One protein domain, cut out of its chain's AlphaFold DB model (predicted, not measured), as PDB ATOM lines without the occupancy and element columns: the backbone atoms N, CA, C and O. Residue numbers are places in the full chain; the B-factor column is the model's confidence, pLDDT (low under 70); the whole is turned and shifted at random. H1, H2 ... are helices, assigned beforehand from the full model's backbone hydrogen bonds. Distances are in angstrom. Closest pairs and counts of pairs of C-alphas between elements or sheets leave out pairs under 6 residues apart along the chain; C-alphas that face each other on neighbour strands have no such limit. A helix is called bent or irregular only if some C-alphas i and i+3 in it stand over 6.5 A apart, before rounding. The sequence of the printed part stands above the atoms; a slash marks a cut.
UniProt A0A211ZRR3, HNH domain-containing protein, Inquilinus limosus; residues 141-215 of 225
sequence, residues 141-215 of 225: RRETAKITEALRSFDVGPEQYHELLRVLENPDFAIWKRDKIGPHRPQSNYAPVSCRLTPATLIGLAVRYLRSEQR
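Overview. This is residues 141 to 215 of the 225 residues of the protein "HNH domain-containing protein" of Inquilinus limosus (UniProt A0A211ZRR3). H4 is the core, with H1 packed on its first part, H2 crossing its later part and short H3 near it; a long loop, residues 177 to 198, runs out from this body, and its residues 187 to 192 stick out. The printed part has 75 residues, with four named helices in the order H1, H2, H3, H4 and no named strand: all helix. It is only just compact, close to loose, with a radius of gyration of the C-alphas of 13.5 A, and spans 43 by 28 by 17 A.

Along the chain. H1, residues 141 to 153, begins at C-alpha 141 (67.058, 69.263, 22.208) and is 18.3 A long. H2, residues 158 to 169, 17.6 A, is irregular: C-alphas 159 and 162 are 7.0 A apart. H3, residues 171 to 176, is 8.6 A long. H4, residues 199 to 213, 21.3 A, ends at C-alpha 213 (94.237, 52.062, 20.592).

Arrangement. H1 touches residues 199 to 204 of H4 alone, closest at the C-alphas of Ala 150 and Ala 200, 4.7 A. Residues 164 to 168 of H2 touch residues 206 to 210 of H4, about perpendicular at 89 degrees, closest at the C-alphas of Val 167 and Ala 206, 6.2 A. H3 is close to H4 but not clearly touching. H1 is apart from H2 and H3. Every O i to N i+4 pair is within hydrogen-bond range in H1, H3 and H4, and 6 of 8 in H2.

Size, cuts and confidence. The C-alphas farthest apart, of Asn 189 and Arg 215, are 43.4 A apart. The printed part has no cut; the link from H3 to H4 is long. The model's pLDDT is under 70 at residues 184 to 196 and 214 to 215.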
ATOM      1  N   ARG A 141      66.560  68.664  23.462       94.06
ATOM      2  CA  ARG A 141      67.058  69.263  22.208       94.06
ATOM      3  C   ARG A 141      68.346  70.055  22.453       94.06
ATOM      4  O   ARG A 141      69.306  69.876  21.711       94.06
ATOM      5  N   ARG A 142      68.407  70.854  23.526       91.94
ATOM      6  CA  ARG A 142      69.630  71.587  23.906       91.94
ATOM      7  C   ARG A 142      70.790  70.656  24.254       91.94
ATOM      8  O   ARG A 142      71.909  70.906  23.821       91.94
ATOM      9  N   GLU A 143      70.538  69.577  24.991       89.69
ATOM     10  CA  GLU A 143      71.583  68.603  25.329       89.69
ATOM     11  C   GLU A 143      72.111  67.886  24.079       89.69
ATOM     12  O   GLU A 143      73.318  67.770  23.882       89.69
ATOM     13  N   THR A 144      71.213  67.505  23.168       91.56
ATOM     14  CA  THR A 144      71.581  66.916  21.870       91.56
ATOM     15  C   THR A 144      72.439  67.876  21.040       91.56
ATOM     16  O   THR A 144      73.426  67.457  20.437       91.56
ATOM     17  N   ALA A 145      72.117  69.173  21.043       92.50
ATOM     18  CA  ALA A 145      72.923  70.188  20.369       92.50
ATOM     19  C   ALA A 145      74.329  70.309  20.984       92.50
ATOM     20  O   ALA A 145      75.307  70.368  20.243       92.50
ATOM     21  N   LYS A 146      74.456  70.262  22.319       91.06
ATOM     22  CA  LYS A 146      75.759  70.262  23.019       91.06
ATOM     23  C   LYS A 146      76.607  69.035  22.657       91.06
ATOM     24  O   LYS A 146      77.808  69.170  22.440       91.06
ATOM     25  N   ILE A 147      75.993  67.852  22.563       91.12
ATOM     26  CA  ILE A 147      76.656  66.614  22.108       91.12
ATOM     27  C   ILE A 147      77.115  66.753  20.652       91.12
ATOM     28  O   ILE A 147      78.268  66.465  20.344       91.12
ATOM     29  N   THR A 148      76.235  67.230  19.772       93.50
ATOM     30  CA  THR A 148      76.529  67.412  18.340       93.50
ATOM     31  C   THR A 148      77.689  68.381  18.129       93.50
ATOM     32  O   THR A 148      78.606  68.098  17.361       93.50
ATOM     33  N   GLU A 149      77.693  69.498  18.857       95.31
ATOM     34  CA  GLU A 149      78.777  70.476  18.791       95.31
ATOM     35  C   GLU A 149      80.106  69.899  19.290       95.31
ATOM     36  O   GLU A 149      81.157  70.139  18.696       95.31
ATOM     37  N   ALA A 150      80.071  69.098  20.356       94.75
ATOM     38  CA  ALA A 150      81.254  68.419  20.861       94.75
ATOM     39  C   ALA A 150      81.806  67.395  19.855       94.75
ATOM     40  O   ALA A 150      83.007  67.388  19.614       94.75
ATOM     41  N   LEU A 151      80.954  66.576  19.226       95.00
ATOM     42  CA  LEU A 151      81.367  65.653  18.159       95.00
ATOM     43  C   LEU A 151      82.056  66.408  17.018       95.00
ATOM     44  O   LEU A 151      83.164  66.044  16.622       95.00
ATOM     45  N   ARG A 152      81.454  67.518  16.571       95.38
ATOM     46  CA  ARG A 152      82.026  68.401  15.548       95.38
ATOM     47  C   ARG A 152      83.386  68.965  15.963       95.38
ATOM     48  O   ARG A 152      84.314  68.946  15.167       95.38
ATOM     49  N   SER A 153      83.519  69.417  17.209       96.81
ATOM     50  CA  SER A 153      84.761  69.999  17.743       96.81
ATOM     51  C   SER A 153      85.938  69.016  17.793       96.81
ATOM     52  O   SER A 153      87.085  69.450  17.872       96.81
ATOM     53  N   PHE A 154      85.673  67.706  17.775       95.81
ATOM     54  CA  PHE A 154      86.698  66.656  17.764       95.81
ATOM     55  C   PHE A 154      86.797  65.916  16.420       95.81
ATOM     56  O   PHE A 154      87.398  64.838  16.369       95.81
ATOM     57  N   ASP A 155      86.236  66.499  15.354       94.69
ATOM     58  CA  ASP A 155      86.222  65.959  13.992       94.69
ATOM     59  C   ASP A 155      85.611  64.551  13.910       94.69
ATOM     60  O   ASP A 155      86.089  63.693  13.168       94.69
ATOM     61  N   VAL A 156      84.565  64.291  14.704       93.62
ATOM     62  CA  VAL A 156      83.846  63.014  14.680       93.62
ATOM     63  C   VAL A 156      82.713  63.084  13.661       93.62
ATOM     64  O   VAL A 156      81.683  63.716  13.902       93.62
ATOM     65  N   GLY A 157      82.898  62.409  12.529       91.00
ATOM     66  CA  GLY A 157      81.863  62.244  11.507       91.00
ATOM     67  C   GLY A 157      80.896  61.084  11.806       91.00
ATOM     68  O   GLY A 157      81.197  60.238  12.652       91.00
ATOM     69  N   PRO A 158      79.763  60.983  11.080       88.81
ATOM     70  CA  PRO A 158      78.767  59.920  11.272       88.81
ATOM     71  C   PRO A 158      79.341  58.496  11.203       88.81
ATOM     72  O   PRO A 158      78.963  57.642  11.999       88.81
ATOM     73  N   GLU A 159      80.311  58.256  10.317       88.56
ATOM     74  CA  GLU A 159      80.962  56.946  10.147       88.56
ATOM     75  C   GLU A 159      81.735  56.487  11.396       88.56
ATOM     76  O   GLU A 159      81.948  55.298  11.616       88.56
ATOM     77  N   GLN A 160      82.147  57.428  12.248       89.00
ATOM     78  CA  GLN A 160      82.901  57.145  13.470       89.00
ATOM     79  C   GLN A 160      81.992  56.962  14.692       89.00
ATOM     80  O   GLN A 160      82.481  56.608  15.765       89.00
ATOM     81  N   TYR A 161      80.676  57.179  14.558       89.31
ATOM     82  CA  TYR A 161      79.746  57.128  15.689       89.31
ATOM     83  C   TYR A 161      79.676  55.740  16.309       89.31
ATOM     84  O   TYR A 161      79.706  55.623  17.530       89.31
ATOM     85  N   HIS A 162      79.614  54.690  15.485       90.31
ATOM     86  CA  HIS A 162      79.517  53.325  15.994       90.31
ATOM     87  C   HIS A 162      80.739  52.958  16.845       90.31
ATOM     88  O   HIS A 162      80.597  52.434  17.946       90.31
ATOM     89  N   GLU A 163      81.936  53.312  16.382       91.19
ATOM     90  CA  GLU A 163      83.164  53.044  17.126       91.19
ATOM     91  C   GLU A 163      83.264  53.896  18.398       91.19
ATOM     92  O   GLU A 163      83.675  53.407  19.449       91.19
ATOM     93  N   LEU A 164      82.809  55.153  18.351       92.25
ATOM     94  CA  LEU A 164      82.752  55.997  19.541       92.25
ATOM     95  C   LEU A 164      81.778  55.440  20.590       92.25
ATOM     96  O   LEU A 164      82.107  55.429  21.774       92.25
ATOM     97  N   LEU A 165      80.607  54.947  20.174       91.62
ATOM     98  CA  LEU A 165      79.647  54.292  21.068       91.62
ATOM     99  C   LEU A 165      80.264  53.054  21.727       91.62
ATOM    100  O   LEU A 165      80.180  52.915  22.945       91.62
ATOM    101  N   ARG A 166      80.991  52.229  20.960       92.75
ATOM    102  CA  ARG A 166      81.725  51.077  21.507       92.75
ATOM    103  C   ARG A 166      82.758  51.488  22.552       92.75
ATOM    104  O   ARG A 166      82.878  50.823  23.575       92.75
ATOM    105  N   VAL A 167      83.481  52.590  22.338       94.25
ATOM    106  CA  VAL A 167      84.411  53.129  23.345       94.25
ATOM    107  C   VAL A 167      83.668  53.579  24.600       94.25
ATOM    108  O   VAL A 167      84.110  53.278  25.705       94.25
ATOM    109  N   LEU A 168      82.542  54.280  24.457       92.00
ATOM    110  CA  LEU A 168      81.755  54.757  25.598       92.00
ATOM    111  C   LEU A 168      81.194  53.607  26.449       92.00
ATOM    112  O   LEU A 168      81.076  53.764  27.666       92.00
ATOM    113  N   GLU A 169      80.897  52.468  25.824       93.00
ATOM    114  CA  GLU A 169      80.429  51.236  26.472       93.00
ATOM    115  C   GLU A 169      81.573  50.344  26.991       93.00
ATOM    116  O   GLU A 169      81.329  49.424  27.772       93.00
ATOM    117  N   ASN A 170      82.828  50.614  26.609       92.88
ATOM    118  CA  ASN A 170      83.983  49.806  26.995       92.88
ATOM    119  C   ASN A 170      84.345  49.997  28.494       92.88
ATOM    120  O   ASN A 170      84.672  51.115  28.916       92.88
ATOM    121  N   PRO A 171      84.372  48.924  29.312       94.50
ATOM    122  CA  PRO A 171      84.802  48.986  30.712       94.50
ATOM    123  C   PRO A 171      86.226  49.528  30.912       94.50
ATOM    124  O   PRO A 171      86.473  50.265  31.870       94.50
ATOM    125  N   ASP A 172      87.150  49.230  29.996       94.44
ATOM    126  CA  ASP A 172      88.536  49.702  30.062       94.44
ATOM    127  C   ASP A 172      88.609  51.214  29.867       94.44
ATOM    128  O   ASP A 172      89.335  51.899  30.588       94.44
ATOM    129  N   PHE A 173      87.786  51.766  28.971       94.25
ATOM    130  CA  PHE A 173      87.635  53.214  28.842       94.25
ATOM    131  C   PHE A 173      87.094  53.833  30.138       94.25
ATOM    132  O   PHE A 173      87.569  54.886  30.576       94.25
ATOM    133  N   ALA A 174      86.132  53.176  30.796       91.31
ATOM    134  CA  ALA A 174      85.577  53.652  32.061       91.31
ATOM    135  C   ALA A 174      86.619  53.700  33.193       91.31
ATOM    136  O   ALA A 174      86.595  54.632  34.004       91.31
ATOM    137  N   ILE A 175      87.548  52.741  33.232       93.38
ATOM    138  CA  ILE A 175      88.695  52.748  34.151       93.38
ATOM    139  C   ILE A 175      89.694  53.833  33.734       93.38
ATOM    140  O   ILE A 175      90.069  54.670  34.557       93.38
ATOM    141  N   TRP A 176      90.072  53.864  32.454       93.88
ATOM    142  CA  TRP A 176      91.080  54.768  31.896       93.88
ATOM    143  C   TRP A 176      90.735  56.249  32.066       93.88
ATOM    144  O   TRP A 176      91.638  57.071  32.210       93.88
ATOM    145  N   LYS A 177      89.448  56.618  32.046       93.25
ATOM    146  CA  LYS A 177      89.023  58.019  32.192       93.25
ATOM    147  C   LYS A 177      88.996  58.517  33.642       93.25
ATOM    148  O   LYS A 177      88.900  59.724  33.846       93.25
ATOM    149  N   ARG A 178      89.034  57.631  34.648       90.12
ATOM    150  CA  ARG A 178      88.729  57.965  36.058       90.12
ATOM    151  C   ARG A 178      89.666  59.022  36.656       90.12
ATOM    152  O   ARG A 178      89.205  59.869  37.408       90.12
ATOM    153  N   ASP A 179      90.944  58.993  36.301       91.00
ATOM    154  CA  ASP A 179      91.988  59.944  36.719       91.00
ATOM    155  C   ASP A 179      92.064  61.203  35.829       91.00
ATOM    156  O   ASP A 179      92.845  62.109  36.103       91.00
ATOM    157  N   LYS A 180      91.258  61.266  34.760       91.38
ATOM    158  CA  LYS A 180      91.273  62.331  33.738       91.38
ATOM    159  C   LYS A 180      90.000  63.173  33.723       91.38
ATOM    160  O   LYS A 180      89.910  64.141  32.970       91.38
ATOM    161  N   ILE A 181      89.006  62.802  34.529       88.19
ATOM    162  CA  ILE A 181      87.778  63.571  34.708       88.19
ATOM    163  C   ILE A 181      87.866  64.401  35.984       88.19
ATOM    164  O   ILE A 181      88.168  63.902  37.064       88.19
ATOM    165  N   GLY A 182      87.562  65.685  35.853       79.81
ATOM    166  CA  GLY A 182      87.354  66.592  36.969       79.81
ATOM    167  C   GLY A 182      85.996  67.252  36.790       79.81
ATOM    168  O   GLY A 182      85.689  67.701  35.681       79.81
ATOM    169  N   PRO A 183      85.150  67.304  37.825       70.19
ATOM    170  CA  PRO A 183      83.897  68.010  37.695       70.19
ATOM    171  C   PRO A 183      84.138  69.499  37.473       70.19
ATOM    172  O   PRO A 183      84.888  70.133  38.220       70.19
ATOM    173  N   HIS A 184      83.448  70.078  36.495       65.56
ATOM    174  CA  HIS A 184      83.395  71.525  36.408       65.56
ATOM    175  C   HIS A 184      82.501  72.029  37.540       65.56
ATOM    176  O   HIS A 184      81.323  71.660  37.627       65.56
ATOM    177  N   ARG A 185      83.051  72.859  38.435       58.19
ATOM    178  CA  ARG A 185      82.212  73.539  39.421       58.19
ATOM    179  C   ARG A 185      81.306  74.515  38.677       58.19
ATOM    180  O   ARG A 185      81.780  75.223  37.783       58.19
ATOM    181  N   PRO A 186      80.018  74.569  39.014       58.06
ATOM    182  CA  PRO A 186      79.186  75.650  38.535       58.06
ATOM    183  C   PRO A 186      79.788  76.987  38.997       58.06
ATOM    184  O   PRO A 186      80.305  77.069  40.114       58.06
ATOM    185  N   GLN A 187      79.751  78.027  38.160       57.94
ATOM    186  CA  GLN A 187      80.146  79.373  38.601       57.94
ATOM    187  C   GLN A 187      79.293  79.774  39.826       57.94
ATOM    188  O   GLN A 187      78.143  79.338  39.952       57.94
ATOM    189  N   SER A 188      79.842  80.568  40.753       45.84
ATOM    190  CA  SER A 188      79.106  81.073  41.926       45.84
ATOM    191  C   SER A 188      77.801  81.705  41.442       45.84
ATOM    192  O   SER A 188      77.840  82.612  40.613       45.84
ATOM    193  N   ASN A 189      76.646  81.144  41.817       52.00
ATOM    194  CA  ASN A 189      75.382  81.443  41.129       52.00
ATOM    195  C   ASN A 189      74.508  80.199  40.906       52.00
ATOM    196  O   ASN A 189      73.281  80.251  40.970       52.00
ATOM    197  N   TYR A 190      75.138  79.095  40.505       53.38
ATOM    198  CA  TYR A 190      74.436  77.946  39.931       53.38
ATOM    199  C   TYR A 190      74.031  76.953  41.025       53.38
ATOM    200  O   TYR A 190      74.775  76.732  41.981       53.38
ATOM    201  N   ALA A 191      72.856  76.331  40.873       47.97
ATOM    202  CA  ALA A 191      72.364  75.331  41.816       47.97
ATOM    203  C   ALA A 191      73.410  74.212  42.040       47.97
ATOM    204  O   ALA A 191      74.018  73.741  41.072       47.97
ATOM    205  N   PRO A 192      73.589  73.728  43.285       45.09
ATOM    206  CA  PRO A 192      74.673  72.819  43.683       45.09
ATOM    207  C   PRO A 192      74.642  71.429  43.019       45.09
ATOM    208  O   PRO A 192      75.531  70.615  43.252       45.09
ATOM    209  N   VAL A 193      73.647  71.142  42.173       47.84
ATOM    210  CA  VAL A 193      73.452  69.835  41.524       47.84
ATOM    211  C   VAL A 193      74.142  69.738  40.151       47.84
ATOM    212  O   VAL A 193      74.193  68.657  39.578       47.84
ATOM    213  N   SER A 194      74.713  70.815  39.591       48.09
ATOM    214  CA  SER A 194      75.315  70.760  38.243       48.09
ATOM    215  C   SER A 194      76.844  70.682  38.222       48.09
ATOM    216  O   SER A 194      77.488  71.254  37.343       48.09
ATOM    217  N   CYS A 195      77.423  69.946  39.165       50.25
ATOM    218  CA  CYS A 195      78.719  69.301  38.983       50.25
ATOM    219  C   CYS A 195      78.594  68.339  37.783       50.25
ATOM    220  O   CYS A 195      78.225  67.177  37.940       50.25
ATOM    221  N   ARG A 196      78.750  68.862  36.561       65.75
ATOM    222  CA  ARG A 196      78.496  68.124  35.319       65.75
ATOM    223  C   ARG A 196      79.798  67.903  34.579       65.75
ATOM    224  O   ARG A 196      80.561  68.836  34.341       65.75
ATOM    225  N   LEU A 197      80.009  66.657  34.178       78.00
ATOM    226  CA  LEU A 197      80.912  66.367  33.083       78.00
ATOM    227  C   LEU A 197      80.254  66.900  31.808       78.00
ATOM    228  O   LEU A 197      79.102  66.571  31.531       78.00
ATOM    229  N   THR A 198      80.949  67.754  31.065       87.62
ATOM    230  CA  THR A 198      80.390  68.286  29.818       87.62
ATOM    231  C   THR A 198      80.429  67.216  28.720       87.62
ATOM    232  O   THR A 198      81.346  66.383  28.729       87.62
ATOM    233  N   PRO A 199      79.507  67.250  27.738       89.81
ATOM    234  CA  PRO A 199      79.608  66.404  26.549       89.81
ATOM    235  C   PRO A 199      80.972  66.512  25.860       89.81
ATOM    236  O   PRO A 199      81.554  65.495  25.495       89.81
ATOM    237  N   ALA A 200      81.535  67.723  25.782       92.50
ATOM    238  CA  ALA A 200      82.867  67.961  25.229       92.50
ATOM    239  C   ALA A 200      83.965  67.194  25.980       92.50
ATOM    240  O   ALA A 200      84.820  66.575  25.352       92.50
ATOM    241  N   THR A 201      83.927  67.168  27.315       92.38
ATOM    242  CA  THR A 201      84.899  66.397  28.100       92.38
ATOM    243  C   THR A 201      84.789  64.901  27.808       92.38
ATOM    244  O   THR A 201      85.804  64.248  27.573       92.38
ATOM    245  N   LEU A 202      83.572  64.348  27.806       92.12
ATOM    246  CA  LEU A 202      83.367  62.915  27.583       92.12
ATOM    247  C   LEU A 202      83.767  62.493  26.163       92.12
ATOM    248  O   LEU A 202      84.503  61.519  26.004       92.12
ATOM    249  N   ILE A 203      83.317  63.238  25.149       94.88
ATOM    250  CA  ILE A 203      83.616  62.954  23.741       94.88
ATOM    251  C   ILE A 203      85.114  63.105  23.475       94.88
ATOM    252  O   ILE A 203      85.711  62.211  22.884       94.88
ATOM    253  N   GLY A 204      85.750  64.170  23.967       95.12
ATOM    254  CA  GLY A 204      87.189  64.375  23.792       95.12
ATOM    255  C   GLY A 204      88.025  63.236  24.383       95.12
ATOM    256  O   GLY A 204      88.973  62.768  23.749       95.12
ATOM    257  N   LEU A 205      87.648  62.732  25.564       95.19
ATOM    258  CA  LEU A 205      88.300  61.573  26.181       95.19
ATOM    259  C   LEU A 205      88.089  60.289  25.369       95.19
ATOM    260  O   LEU A 205      89.050  59.552  25.160       95.19
ATOM    261  N   ALA A 206      86.870  60.035  24.889       95.12
ATOM    262  CA  ALA A 206      86.566  58.856  24.079       95.12
ATOM    263  C   ALA A 206      87.330  58.871  22.742       95.12
ATOM    264  O   ALA A 206      87.968  57.885  22.376       95.12
ATOM    265  N   VAL A 207      87.374  60.020  22.062       95.38
ATOM    266  CA  VAL A 207      88.168  60.213  20.840       95.38
ATOM    267  C   VAL A 207      89.660  60.009  21.113       95.38
ATOM    268  O   VAL A 207      90.357  59.363  20.328       95.38
ATOM    269  N   ARG A 208      90.176  60.528  22.234       94.88
ATOM    270  CA  ARG A 208      91.585  60.352  22.613       94.88
ATOM    271  C   ARG A 208      91.937  58.886  22.849       94.88
ATOM    272  O   ARG A 208      93.005  58.471  22.397       94.88
ATOM    273  N   TYR A 209      91.064  58.154  23.541       94.44
ATOM    274  CA  TYR A 209      91.215  56.729  23.823       94.44
ATOM    275  C   TYR A 209      91.218  55.908  22.528       94.44
ATOM    276  O   TYR A 209      92.137  55.128  22.286       94.44
ATOM    277  N   LEU A 210      90.265  56.179  21.632       91.25
ATOM    278  CA  LEU A 210      90.190  55.514  20.333       91.25
ATOM    279  C   LEU A 210      91.476  55.705  19.511       91.25
ATOM    280  O   LEU A 210      92.038  54.753  18.975       91.25
ATOM    281  N   ARG A 211      91.994  56.939  19.472       89.44
ATOM    282  CA  ARG A 211      93.246  57.269  18.770       89.44
ATOM    283  C   ARG A 211      94.483  56.620  19.403       89.44
ATOM    284  O   ARG A 211      95.472  56.425  18.703       89.44
ATOM    285  N   SER A 212      94.480  56.327  20.708       86.94
ATOM    286  CA  SER A 212      95.591  55.598  21.341       86.94
ATOM    287  C   SER A 212      95.568  54.100  21.049       86.94
ATOM    288  O   SER A 212      96.642  53.538  20.871       86.94
ATOM    289  N   GLU A 213      94.388  53.486  20.942       75.75
ATOM    290  CA  GLU A 213      94.237  52.062  20.592       75.75
ATOM    291  C   GLU A 213      94.566  51.784  19.115       75.75
ATOM    292  O   GLU A 213      95.115  50.741  18.774       75.75
ATOM    293  N   GLN A 214      94.291  52.741  18.224       67.50
ATOM    294  CA  GLN A 214      94.587  52.621  16.788       67.50
ATOM    295  C   GLN A 214      96.061  52.866  16.434       67.50
ATOM    296  O   GLN A 214      96.464  52.683  15.282       67.50
ATOM    297  N   ARG A 215      96.886  53.304  17.390       57.91
ATOM    298  CA  ARG A 215      98.309  53.525  17.143       57.91
ATOM    299  C   ARG A 215      99.012  52.160  17.122       57.91
ATOM    300  O   ARG A 215      98.899  51.423  18.102       57.91
TER     301      ARG A 215